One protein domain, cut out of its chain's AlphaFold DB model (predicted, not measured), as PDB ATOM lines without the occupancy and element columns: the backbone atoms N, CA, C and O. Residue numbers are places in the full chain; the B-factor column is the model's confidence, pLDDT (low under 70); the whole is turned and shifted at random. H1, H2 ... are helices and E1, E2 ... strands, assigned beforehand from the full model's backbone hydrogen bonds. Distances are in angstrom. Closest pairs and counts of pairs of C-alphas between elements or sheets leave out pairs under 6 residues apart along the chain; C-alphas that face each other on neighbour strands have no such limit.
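AT A GLANCE: This is residues 151 to 239 of the 239 residues of an uncharacterized protein of Azospirillum sp. CAG:239 (UniProt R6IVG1). A strongly twisted sheet of four strands, E3 to E6, has the hairpin of E1 and E2 face to face with its E3 and E4 part, a small partial sandwich, and H1 over its other face. The loop tip, residues 180 to 185, and the tail, residues 227 to 239 with most of H2, stick out. The 89 printed residues hold E1 to E6, then H1 and H2, a mixed class; the order E3 - E4 - E5 - E6 is antiparallel. The whole is compact, with radius of gyration of the C-alphas 13.8 A and spans of 41, 37 and 28 A.

IN THESE COORDINATES: Find C-alpha 172 at (-52.945, -26.517, 196.361), where E3, residues 172 to 177, begins and runs 16.0 A. E4, 188 to 194, runs 18.6 A; E5 is 197 to 201 and E6 207 to 211. Look back for E1, 155 to 160, 17.3 A long, and E2, 165 to 170. H1 is 213 to 220; H2, 226 to 234, ends at (-56.114, -33.876, 213.816).

HOW THE PARTS SIT: E3 to E6 form a meander, each strand the antiparallel neighbour of the one before: find N 174 and O 191 at 2.8 A, N 192 and O 199 at 2.9 A, and N 200 and O 209 at 2.9 A. In the hairpin of E1 and E2, N 156 and O 170 are 2.7 A apart. The closest C-alphas of E2 and E4 are Met 170 and Asp 194, 5.2 A. H1 is on the larger sheet, at a height of 8.5 A. H2 is only just not on it, with 4 pairs of C-alphas within 10 A. Every O i to N i+4 pair is within hydrogen-bond range in H2, 2 of 4 in H1.

THE WHOLE: The C-alphas farthest apart, Asn 212 and Tyr 239, are 42.2 A apart. The printed part has no cut and no long link. Residues 161, 177 to 188 and 221 to 239 have pLDDT under 70.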
ATOM      1  N   ARG A 151     -53.525 -37.093 200.222       74.75
ATOM      2  CA  ARG A 151     -52.157 -36.817 199.805       74.75
ATOM      3  C   ARG A 151     -51.528 -38.072 199.227       74.75
ATOM      4  O   ARG A 151     -51.710 -39.169 199.755       74.75
ATOM      5  N   GLN A 152     -50.788 -37.891 198.148       78.31
ATOM      6  CA  GLN A 152     -49.967 -38.920 197.531       78.31
ATOM      7  C   GLN A 152     -48.717 -38.245 196.972       78.31
ATOM      8  O   GLN A 152     -48.826 -37.243 196.267       78.31
ATOM      9  N   ASP A 153     -47.539 -38.741 197.350       80.88
ATOM     10  CA  ASP A 153     -46.240 -38.239 196.875       80.88
ATOM     11  C   ASP A 153     -46.068 -36.714 197.032       80.88
ATOM     12  O   ASP A 153     -45.545 -36.015 196.167       80.88
ATOM     13  N   GLY A 154     -46.567 -36.166 198.144       77.62
ATOM     14  CA  GLY A 154     -46.502 -34.731 198.442       77.62
ATOM     15  C   GLY A 154     -47.495 -33.852 197.670       77.62
ATOM     16  O   GLY A 154     -47.569 -32.657 197.949       77.62
ATOM     17  N   LYS A 155     -48.296 -34.422 196.763       83.75
ATOM     18  CA  LYS A 155     -49.369 -33.729 196.040       83.75
ATOM     19  C   LYS A 155     -50.746 -34.103 196.606       83.75
ATOM     20  O   LYS A 155     -50.929 -35.140 197.243       83.75
ATOM     21  N   LEU A 156     -51.717 -33.229 196.390       84.19
ATOM     22  CA  LEU A 156     -53.095 -33.321 196.858       84.19
ATOM     23  C   LEU A 156     -54.016 -33.896 195.777       84.19
ATOM     24  O   LEU A 156     -53.790 -33.719 194.577       84.19
ATOM     25  N   GLY A 157     -55.101 -34.528 196.216       85.19
ATOM     26  CA  GLY A 157     -56.174 -34.978 195.340       85.19
ATOM     27  C   GLY A 157     -57.521 -35.098 196.045       85.19
ATOM     28  O   GLY A 157     -57.620 -34.952 197.267       85.19
ATOM     29  N   VAL A 158     -58.558 -35.346 195.245       83.06
ATOM     30  CA  VAL A 158     -59.954 -35.467 195.673       83.06
ATOM     31  C   VAL A 158     -60.581 -36.691 195.015       83.06
ATOM     32  O   VAL A 158     -60.500 -36.865 193.801       83.06
ATOM     33  N   LEU A 159     -61.239 -37.517 195.821       80.44
ATOM     34  CA  LEU A 159     -62.031 -38.669 195.405       80.44
ATOM     35  C   LEU A 159     -63.508 -38.430 195.723       80.44
ATOM     36  O   LEU A 159     -63.848 -37.799 196.728       80.44
ATOM     37  N   SER A 160     -64.389 -39.008 194.911       76.06
ATOM     38  CA  SER A 160     -65.767 -39.256 195.337       76.06
ATOM     39  C   SER A 160     -65.824 -40.429 196.326       76.06
ATOM     40  O   SER A 160     -64.891 -41.230 196.428       76.06
ATOM     41  N   TYR A 161     -66.962 -40.596 197.003       68.25
ATOM     42  CA  TYR A 161     -67.241 -41.787 197.817       68.25
ATOM     43  C   TYR A 161     -67.278 -43.106 197.020       68.25
ATOM     44  O   TYR A 161     -67.202 -44.180 197.614       68.25
ATOM     45  N   ASP A 162     -67.319 -43.033 195.686       70.00
ATOM     46  CA  ASP A 162     -67.255 -44.187 194.777       70.00
ATOM     47  C   ASP A 162     -65.822 -44.537 194.363       70.00
ATOM     48  O   ASP A 162     -65.617 -45.292 193.415       70.00
ATOM     49  N   ASN A 163     -64.820 -43.959 195.035       71.38
ATOM     50  CA  ASN A 163     -63.405 -44.032 194.662       71.38
ATOM     51  C   ASN A 163     -63.116 -43.508 193.243       71.38
ATOM     52  O   ASN A 163     -62.085 -43.840 192.657       71.38
ATOM     53  N   LYS A 164     -63.998 -42.671 192.678       82.06
ATOM     54  CA  LYS A 164     -63.725 -42.003 191.406       82.06
ATOM     55  C   LYS A 164     -62.791 -40.825 191.653       82.06
ATOM     56  O   LYS A 164     -63.094 -39.960 192.472       82.06
ATOM     57  N   GLU A 165     -61.687 -40.786 190.917       85.38
ATOM     58  CA  GLU A 165     -60.750 -39.665 190.911       85.38
ATOM     59  C   GLU A 165     -61.438 -38.407 190.363       85.38
ATOM     60  O   GLU A 165     -61.959 -38.411 189.244       85.38
ATOM     61  N   ILE A 166     -61.477 -37.355 191.182       87.81
ATOM     62  CA  ILE A 166     -61.976 -36.024 190.817       87.81
ATOM     63  C   ILE A 166     -60.772 -35.132 190.506       87.81
ATOM     64  O   ILE A 166     -60.704 -34.520 189.446       87.81
ATOM     65  N   LEU A 167     -59.782 -35.093 191.401       88.44
ATOM     66  CA  LEU A 167     -58.551 -34.316 191.232       88.44
ATOM     67  C   LEU A 167     -57.344 -35.125 191.690       88.44
ATOM     68  O   LEU A 167     -57.402 -35.766 192.732       88.44
ATOM     69  N   GLN A 168     -56.222 -35.006 190.984       90.19
ATOM     70  CA  GLN A 168     -54.977 -35.685 191.338       90.19
ATOM     71  C   GLN A 168     -53.770 -34.800 191.023       90.19
ATOM     72  O   GLN A 168     -53.763 -34.103 190.013       90.19
ATOM     73  N   GLY A 169     -52.729 -34.862 191.856       88.00
ATOM     74  CA  GLY A 169     -51.444 -34.222 191.558       88.00
ATOM     75  C   GLY A 169     -51.415 -32.708 191.796       88.00
ATOM     76  O   GLY A 169     -50.569 -32.017 191.235       88.00
ATOM     77  N   MET A 170     -52.323 -32.182 192.618       87.94
ATOM     78  CA  MET A 170     -52.448 -30.744 192.873       87.94
ATOM     79  C   MET A 170     -51.453 -30.286 193.946       87.94
ATOM     80  O   MET A 170     -51.235 -30.974 194.935       87.94
ATOM     81  N   GLU A 171     -50.856 -29.109 193.793       86.62
ATOM     82  CA  GLU A 171     -50.043 -28.494 194.856       86.62
ATOM     83  C   GLU A 171     -50.923 -27.882 195.943       86.62
ATOM     84  O   GLU A 171     -50.652 -28.006 197.134       86.62
ATOM     85  N   GLU A 172     -51.995 -27.225 195.511       85.38
ATOM     86  CA  GLU A 172     -52.945 -26.517 196.361       85.38
ATOM     87  C   GLU A 172     -54.357 -26.862 195.891       85.38
ATOM     88  O   GLU A 172     -54.609 -26.919 194.683       85.38
ATOM     89  N   ILE A 173     -55.273 -27.066 196.838       82.69
ATOM     90  CA  ILE A 173     -56.710 -27.211 196.588       82.69
ATOM     91  C   ILE A 173     -57.437 -26.283 197.558       82.69
ATOM     92  O   ILE A 173     -57.286 -26.412 198.773       82.69
ATOM     93  N   TYR A 174     -58.229 -25.369 197.009       80.06
ATOM     94  CA  TYR A 174     -59.132 -24.499 197.750       80.06
ATOM     95  C   TYR A 174     -60.568 -24.856 197.391       80.06
ATOM     96  O   TYR A 174     -60.941 -24.832 196.213       80.06
ATOM     97  N   ILE A 175     -61.372 -25.157 198.409       76.88
ATOM     98  CA  ILE A 175     -62.805 -25.401 198.242       76.88
ATOM     99  C   ILE A 175     -63.496 -24.046 198.142       76.88
ATOM    100  O   ILE A 175     -63.474 -23.249 199.083       76.88
ATOM    101  N   VAL A 176     -64.079 -23.779 196.980       73.88
ATOM    102  CA  VAL A 176     -64.850 -22.573 196.714       73.88
ATOM    103  C   VAL A 176     -66.319 -22.952 196.783       73.88
ATOM    104  O   VAL A 176     -66.885 -23.470 195.817       73.88
ATOM    105  N   ASP A 177     -66.943 -22.670 197.921       62.75
ATOM    106  CA  ASP A 177     -68.393 -22.730 198.017       62.75
ATOM    107  C   ASP A 177     -68.978 -21.592 197.175       62.75
ATOM    108  O   ASP A 177     -68.729 -20.404 197.413       62.75
ATOM    109  N   GLY A 178     -69.755 -21.949 196.151       54.22
ATOM    110  CA  GLY A 178     -70.616 -20.981 195.485       54.22
ATOM    111  C   GLY A 178     -71.524 -20.273 196.500       54.22
ATOM    112  O   GLY A 178     -71.820 -20.782 197.579       54.22
ATOM    113  N   LYS A 179     -72.035 -19.085 196.176       46.00
ATOM    114  CA  LYS A 179     -73.205 -18.594 196.915       46.00
ATOM    115  C   LYS A 179     -74.380 -19.474 196.504       46.00
ATOM    116  O   LYS A 179     -74.750 -19.455 195.331       46.00
ATOM    117  N   ALA A 180     -74.934 -20.245 197.438       36.44
ATOM    118  CA  ALA A 180     -76.161 -20.991 197.196       36.44
ATOM    119  C   ALA A 180     -77.241 -20.022 196.693       36.44
ATOM    120  O   ALA A 180     -77.494 -18.984 197.318       36.44
ATOM    121  N   LYS A 181     -77.872 -20.337 195.561       42.38
ATOM    122  CA  LYS A 181     -79.191 -19.774 195.282       42.38
ATOM    123  C   LYS A 181     -80.165 -20.457 196.230       42.38
ATOM    124  O   LYS A 181     -79.986 -21.626 196.568       42.38
ATOM    125  N   LYS A 182     -81.164 -19.705 196.694       35.19
ATOM    126  CA  LYS A 182     -82.271 -20.253 197.480       35.19
ATOM    127  C   LYS A 182     -82.809 -21.449 196.679       35.19
ATOM    128  O   LYS A 182     -83.184 -21.259 195.529       35.19
ATOM    129  N   ASP A 183     -82.713 -22.645 197.253       38.75
ATOM    130  CA  ASP A 183     -83.195 -23.923 196.704       38.75
ATOM    131  C   ASP A 183     -82.247 -24.735 195.781       38.75
ATOM    132  O   ASP A 183     -82.659 -25.770 195.261       38.75
ATOM    133  N   GLU A 184     -80.959 -24.382 195.645       39.88
ATOM    134  CA  GLU A 184     -79.955 -25.224 194.954       39.88
ATOM    135  C   GLU A 184     -78.838 -25.704 195.897       39.88
ATOM    136  O   GLU A 184     -78.330 -24.941 196.724       39.88
ATOM    137  N   LYS A 185     -78.400 -26.968 195.740       47.25
ATOM    138  CA  LYS A 185     -77.142 -27.439 196.345       47.25
ATOM    139  C   LYS A 185     -76.018 -26.544 195.840       47.25
ATOM    140  O   LYS A 185     -75.850 -26.382 194.634       47.25
ATOM    141  N   THR A 186     -75.253 -25.977 196.765       49.09
ATOM    142  CA  THR A 186     -74.103 -25.142 196.442       49.09
ATOM    143  C   THR A 186     -73.161 -25.896 195.499       49.09
ATOM    144  O   THR A 186     -72.686 -26.968 195.878       49.09
ATOM    145  N   PRO A 187     -72.882 -25.391 194.284       51.78
ATOM    146  CA  PRO A 187     -71.899 -26.026 193.424       51.78
ATOM    147  C   PRO A 187     -70.525 -25.896 194.086       51.78
ATOM    148  O   PRO A 187     -70.074 -24.785 194.379       51.78
ATOM    149  N   THR A 188     -69.886 -27.034 194.355       68.25
ATOM    150  CA  THR A 188     -68.509 -27.085 194.845       68.25
ATOM    151  C   THR A 188     -67.576 -26.877 193.660       68.25
ATOM    152  O   THR A 188     -67.572 -27.679 192.730       68.25
ATOM    153  N   TYR A 189     -66.797 -25.796 193.680       79.88
ATOM    154  CA  TYR A 189     -65.691 -25.609 192.744       79.88
ATOM    155  C   TYR A 189     -64.364 -25.786 193.475       79.88
ATOM    156  O   TYR A 189     -64.238 -25.429 194.648       79.88
ATOM    157  N   TYR A 190     -63.348 -26.261 192.758       84.06
ATOM    158  CA  TYR A 190     -61.978 -26.301 193.263       84.06
ATOM    159  C   TYR A 190     -61.145 -25.272 192.536       84.06
ATOM    160  O   TYR A 190     -60.965 -25.352 191.321       84.06
ATOM    161  N   LEU A 191     -60.599 -24.317 193.277       86.88
ATOM    162  CA  LEU A 191     -59.442 -23.597 192.778       86.88
ATOM    163  C   LEU A 191     -58.213 -24.436 193.119       86.88
ATOM    164  O   LEU A 191     -57.892 -24.613 194.293       86.88
ATOM    165  N   CYS A 192     -57.517 -24.916 192.095       88.56
ATOM    166  CA  CYS A 192     -56.303 -25.699 192.268       88.56
ATOM    167  C   CYS A 192     -55.100 -25.001 191.650       88.56
ATOM    168  O   CYS A 192     -55.227 -24.214 190.704       88.56
ATOM    169  N   LYS A 193     -53.924 -25.345 192.165       87.06
ATOM    170  CA  LYS A 193     -52.637 -25.022 191.558       87.06
ATOM    171  C   LYS A 193     -51.962 -26.313 191.118       87.06
ATOM    172  O   LYS A 193     -51.746 -27.201 191.939       87.06
ATOM    173  N   ASP A 194     -51.639 -26.397 189.836       84.25
ATOM    174  CA  ASP A 194     -50.788 -27.440 189.264       84.25
ATOM    175  C   ASP A 194     -49.521 -26.805 188.664       84.25
ATOM    176  O   ASP A 194     -49.341 -25.580 188.705       84.25
ATOM    177  N   ASP A 195     -48.657 -27.624 188.065       83.50
ATOM    178  CA  ASP A 195     -47.402 -27.172 187.449       83.50
ATOM    179  C   ASP A 195     -47.624 -26.141 186.314       83.50
ATOM    180  O   ASP A 195     -46.719 -25.399 185.937       83.50
ATOM    181  N   SER A 196     -48.844 -26.049 185.769       85.06
ATOM    182  CA  SER A 196     -49.225 -25.116 184.700       85.06
ATOM    183  C   SER A 196     -49.909 -23.831 185.199       85.06
ATOM    184  O   SER A 196     -50.266 -22.961 184.382       85.06
ATOM    185  N   GLY A 197     -50.087 -23.695 186.518       87.62
ATOM    186  CA  GLY A 197     -50.643 -22.529 187.204       87.62
ATOM    187  C   GLY A 197     -52.015 -22.773 187.841       87.62
ATOM    188  O   GLY A 197     -52.428 -23.900 188.089       87.62
ATOM    189  N   TYR A 198     -52.736 -21.686 188.129       90.69
ATOM    190  CA  TYR A 198     -54.045 -21.763 188.779       90.69
ATOM    191  C   TYR A 198     -55.163 -22.095 187.785       90.69
ATOM    192  O   TYR A 198     -55.281 -21.474 186.719       90.69
ATOM    193  N   LYS A 199     -56.034 -23.034 188.160       92.69
ATOM    194  CA  LYS A 199     -57.221 -23.430 187.394       92.69
ATOM    195  C   LYS A 199     -58.407 -23.654 188.322       92.69
ATOM    196  O   LYS A 199     -58.252 -24.144 189.435       92.69
ATOM    197  N   LEU A 200     -59.588 -23.295 187.836       88.69
ATOM    198  CA  LEU A 200     -60.857 -23.611 188.475       88.69
ATOM    199  C   LEU A 200     -61.422 -24.890 187.859       88.69
ATOM    200  O   LEU A 200     -61.495 -24.989 186.631       88.69
ATOM    201  N   TYR A 201     -61.841 -25.817 188.708       88.44
ATOM    202  CA  TYR A 201     -62.468 -27.081 188.353       88.44
ATOM    203  C   TYR A 201     -63.891 -27.139 188.907       88.44
ATOM    204  O   TYR A 201     -64.159 -26.563 189.964       88.44
ATOM    205  N   ASP A 202     -64.790 -27.812 188.193       86.38
ATOM    206  CA  ASP A 202     -66.129 -28.140 188.694       86.38
ATOM    207  C   ASP A 202     -66.095 -29.303 189.705       86.38
ATOM    208  O   ASP A 202     -65.030 -29.843 190.017       86.38
ATOM    209  N   ALA A 203     -67.266 -29.675 190.234       79.75
ATOM    210  CA  ALA A 203     -67.424 -30.719 191.247       79.75
ATOM    211  C   ALA A 203     -66.953 -32.103 190.762       79.75
ATOM    212  O   ALA A 203     -66.589 -32.959 191.571       79.75
ATOM    213  N   GLU A 204     -66.950 -32.320 189.446       84.38
ATOM    214  CA  GLU A 204     -66.511 -33.540 188.775       84.38
ATOM    215  C   GLU A 204     -65.033 -33.506 188.363       84.38
ATOM    216  O   GLU A 204     -64.541 -34.493 187.808       84.38
ATOM    217  N   GLY A 205     -64.322 -32.406 188.634       87.12
ATOM    218  CA  GLY A 205     -62.897 -32.272 188.348       87.12
ATOM    219  C   GLY A 205     -62.578 -31.869 186.911       87.12
ATOM    220  O   GLY A 205     -61.444 -32.034 186.457       87.12
ATOM    221  N   LYS A 206     -63.545 -31.329 186.163       89.56
ATOM    222  CA  LYS A 206     -63.299 -30.807 184.816       89.56
ATOM    223  C   LYS A 206     -62.825 -29.358 184.878       89.56
ATOM    224  O   LYS A 206     -63.377 -28.558 185.635       89.56
ATOM    225  N   PRO A 207     -61.819 -28.979 184.070       89.88
ATOM    226  CA  PRO A 207     -61.317 -27.615 184.049       89.88
ATOM    227  C   PRO A 207     -62.372 -26.672 183.464       89.88
ATOM    228  O   PRO A 207     -62.773 -26.797 182.310       89.88
ATOM    229  N   VAL A 208     -62.774 -25.686 184.257       89.31
ATOM    230  CA  VAL A 208     -63.715 -24.631 183.864       89.31
ATOM    231  C   VAL A 208     -62.958 -23.448 183.274       89.31
ATOM    232  O   VAL A 208     -63.348 -22.886 182.252       89.31
ATOM    233  N   ARG A 209     -61.872 -23.026 183.938       88.31
ATOM    234  CA  ARG A 209     -61.141 -21.813 183.556       88.31
ATOM    235  C   ARG A 209     -59.720 -21.783 184.109       88.31
ATOM    236  O   ARG A 209     -59.512 -21.993 185.300       88.31
ATOM    237  N   LYS A 210     -58.754 -21.396 183.271       91.00
ATOM    238  CA  LYS A 210     -57.404 -21.012 183.716       91.00
ATOM    239  C   LYS A 210     -57.407 -19.591 184.282       91.00
ATOM    240  O   LYS A 210     -58.069 -18.700 183.743       91.00
ATOM    241  N   MET A 211     -56.662 -19.377 185.360       88.06
ATOM    242  CA  MET A 211     -56.594 -18.103 186.067       88.06
ATOM    243  C   MET A 211     -55.149 -17.688 186.326       88.06
ATOM    244  O   MET A 211     -54.258 -18.516 186.503       88.06
ATOM    245  N   ASN A 212     -54.916 -16.379 186.368       90.06
ATOM    246  CA  ASN A 212     -53.670 -15.843 186.908       90.06
ATOM    247  C   ASN A 212     -53.748 -15.719 188.442       90.06
ATOM    248  O   ASN A 212     -54.819 -15.819 189.043       90.06
ATOM    249  N   ARG A 213     -52.606 -15.453 189.084       86.31
ATOM    250  CA  ARG A 213     -52.495 -15.352 190.551       86.31
ATOM    251  C   ARG A 213     -53.435 -14.305 191.168       86.31
ATOM    252  O   ARG A 213     -53.976 -14.530 192.244       86.31
ATOM    253  N   VAL A 214     -53.653 -13.178 190.487       86.06
ATOM    254  CA  VAL A 214     -54.521 -12.081 190.966       86.06
ATOM    255  C   VAL A 214     -56.003 -12.459 190.888       86.06
ATOM    256  O   VAL A 214     -56.802 -12.044 191.720       86.06
ATOM    257  N   GLN A 215     -56.393 -13.246 189.889       84.69
ATOM    258  CA  GLN A 215     -57.747 -13.790 189.786       84.69
ATOM    259  C   GLN A 215     -57.980 -14.866 190.850       84.69
ATOM    260  O   GLN A 215     -59.013 -14.837 191.512       84.69
ATOM    261  N   ALA A 216     -57.002 -15.754 191.050       84.38
ATOM    262  CA  ALA A 216     -57.053 -16.829 192.036       84.38
ATOM    263  C   ALA A 216     -57.179 -16.309 193.479       84.38
ATOM    264  O   ALA A 216     -57.983 -16.829 194.248       84.38
ATOM    265  N   SER A 217     -56.477 -15.225 193.835       82.19
ATOM    266  CA  SER A 217     -56.500 -14.673 195.203       82.19
ATOM    267  C   SER A 217     -57.885 -14.217 195.684       82.19
ATOM    268  O   SER A 217     -58.132 -14.124 196.886       82.19
ATOM    269  N   LYS A 218     -58.820 -13.957 194.762       79.81
ATOM    270  CA  LYS A 218     -60.215 -13.626 195.097       79.81
ATOM    271  C   LYS A 218     -60.978 -14.817 195.671       79.81
ATOM    272  O   LYS A 218     -61.918 -14.614 196.428       79.81
ATOM    273  N   TYR A 219     -60.569 -16.028 195.308       73.25
ATOM    274  CA  TYR A 219     -61.194 -17.278 195.726       73.25
ATOM    275  C   TYR A 219     -60.526 -17.878 196.962       73.25
ATOM    276  O   TYR A 219     -61.168 -18.617 197.690       73.25
ATOM    277  N   THR A 220     -59.266 -17.538 197.239       71.00
ATOM    278  CA  THR A 220     -58.563 -18.031 198.434       71.00
ATOM    279  C   THR A 220     -59.009 -17.320 199.716       71.00
ATOM    280  O   THR A 220     -58.788 -17.823 200.815       71.00
ATOM    281  N   LYS A 221     -59.634 -16.140 199.613       66.88
ATOM    282  CA  LYS A 221     -60.086 -15.359 200.773       66.88
ATOM    283  C   LYS A 221     -61.358 -15.973 201.374       66.88
ATOM    284  O   LYS A 221     -62.453 -15.721 200.887       66.88
ATOM    285  N   GLY A 222     -61.195 -16.738 202.454       59.41
ATOM    286  CA  GLY A 222     -62.288 -17.428 203.153       59.41
ATOM    287  C   GLY A 222     -62.552 -18.854 202.662       59.41
ATOM    288  O   GLY A 222     -63.453 -19.502 203.184       59.41
ATOM    289  N   ALA A 223     -61.770 -19.346 201.697       61.75
ATOM    290  CA  ALA A 223     -61.793 -20.753 201.320       61.75
ATOM    291  C   ALA A 223     -61.124 -21.614 202.395       61.75
ATOM    292  O   ALA A 223     -60.176 -21.187 203.060       61.75
ATOM    293  N   LEU A 224     -61.605 -22.848 202.530       62.22
ATOM    294  CA  LEU A 224     -60.977 -23.846 203.381       62.22
ATOM    295  C   LEU A 224     -59.667 -24.296 202.710       62.22
ATOM    296  O   LEU A 224     -59.701 -24.889 201.630       62.22
ATOM    297  N   ASP A 225     -58.523 -23.979 203.318       66.19
ATOM    298  CA  ASP A 225     -57.208 -24.405 202.828       66.19
ATOM    299  C   ASP A 225     -56.736 -25.717 203.476       66.19
ATOM    300  O   ASP A 225     -57.311 -26.212 204.451       66.19
ATOM    301  N   TYR A 226     -55.663 -26.292 202.927       59.12
ATOM    302  CA  TYR A 226     -55.076 -27.546 203.404       59.12
ATOM    303  C   TYR A 226     -54.719 -27.540 204.897       59.12
ATOM    304  O   TYR A 226     -55.016 -28.504 205.607       59.12
ATOM    305  N   ASN A 227     -54.090 -26.472 205.390       57.84
ATOM    306  CA  ASN A 227     -53.635 -26.411 206.780       57.84
ATOM    307  C   ASN A 227     -54.824 -26.346 207.747       57.84
ATOM    308  O   ASN A 227     -54.811 -26.995 208.796       57.84
ATOM    309  N   THR A 228     -55.881 -25.642 207.349       61.22
ATOM    310  CA  THR A 228     -57.153 -25.572 208.070       61.22
ATOM    311  C   THR A 228     -57.863 -26.928 208.065       61.22
ATOM    312  O   THR A 228     -58.292 -27.403 209.117       61.22
ATOM    313  N   MET A 229     -57.917 -27.607 206.911       57.12
ATOM    314  CA  MET A 229     -58.480 -28.960 206.778       57.12
ATOM    315  C   MET A 229     -57.767 -29.976 207.679       57.12
ATOM    316  O   MET A 229     -58.416 -30.740 208.397       57.12
ATOM    317  N   LYS A 230     -56.430 -29.945 207.693       52.44
ATOM    318  CA  LYS A 230     -55.603 -30.830 208.520       52.44
ATOM    319  C   LYS A 230     -55.845 -30.615 210.017       52.44
ATOM    320  O   LYS A 230     -56.008 -31.593 210.743       52.44
ATOM    321  N   GLY A 231     -55.903 -29.358 210.473       50.78
ATOM    322  CA  GLY A 231     -56.121 -29.014 211.886       50.78
ATOM    323  C   GLY A 231     -57.499 -29.426 212.426       50.78
ATOM    324  O   GLY A 231     -57.618 -29.873 213.571       50.78
ATOM    325  N   LEU A 232     -58.541 -29.343 211.589       48.12
ATOM    326  CA  LEU A 232     -59.897 -29.799 211.929       48.12
ATOM    327  C   LEU A 232     -59.982 -31.318 212.123       48.12
ATOM    328  O   LEU A 232     -60.767 -31.786 212.948       48.12
ATOM    329  N   TYR A 233     -59.183 -32.085 211.378       42.62
ATOM    330  CA  TYR A 233     -59.169 -33.544 211.470       42.62
ATOM    331  C   TYR A 233     -58.254 -34.050 212.598       42.62
ATOM    332  O   TYR A 233     -58.633 -34.942 213.356       42.62
ATOM    333  N   SER A 234     -57.073 -33.447 212.785       38.97
ATOM    334  CA  SER A 234     -56.114 -33.876 213.816       38.97
ATOM    335  C   SER A 234     -56.575 -33.610 215.251       38.97
ATOM    336  O   SER A 234     -56.148 -34.313 216.158       38.97
ATOM    337  N   SER A 235     -57.436 -32.613 215.471       34.12
ATOM    338  CA  SER A 235     -57.949 -32.265 216.807       34.12
ATOM    339  C   SER A 235     -59.070 -33.183 217.309       34.12
ATOM    340  O   SER A 235     -59.338 -33.201 218.507       34.12
ATOM    341  N   LYS A 236     -59.717 -33.954 216.424       35.69
ATOM    342  CA  LYS A 236     -60.841 -34.841 216.781       35.69
ATOM    343  C   LYS A 236     -60.451 -36.309 216.938       35.69
ATOM    344  O   LYS A 236     -61.111 -37.027 217.678       35.69
ATOM    345  N   VAL A 237     -59.365 -36.738 216.297       31.98
ATOM    346  CA  VAL A 237     -58.840 -38.113 216.376       31.98
ATOM    347  C   VAL A 237     -57.678 -38.182 217.379       31.98
ATOM    348  O   VAL A 237     -56.622 -38.742 217.083       31.98
ATOM    349  N   ALA A 238     -57.840 -37.544 218.542       29.12
ATOM    350  CA  ALA A 238     -56.892 -37.707 219.640       29.12
ATOM    351  C   ALA A 238     -56.932 -39.171 220.113       29.12
ATOM    352  O   ALA A 238     -58.013 -39.738 220.272       29.12
ATOM    353  N   TYR A 239     -55.740 -39.763 220.223       33.31
ATOM    354  CA  TYR A 239     -55.485 -41.149 220.616       33.31
ATOM    355  C   TYR A 239     -56.033 -41.490 222.001       33.31
ATOM    356  O   TYR A 239     -55.921 -40.621 222.896       33.31
TER     357      TYR A 239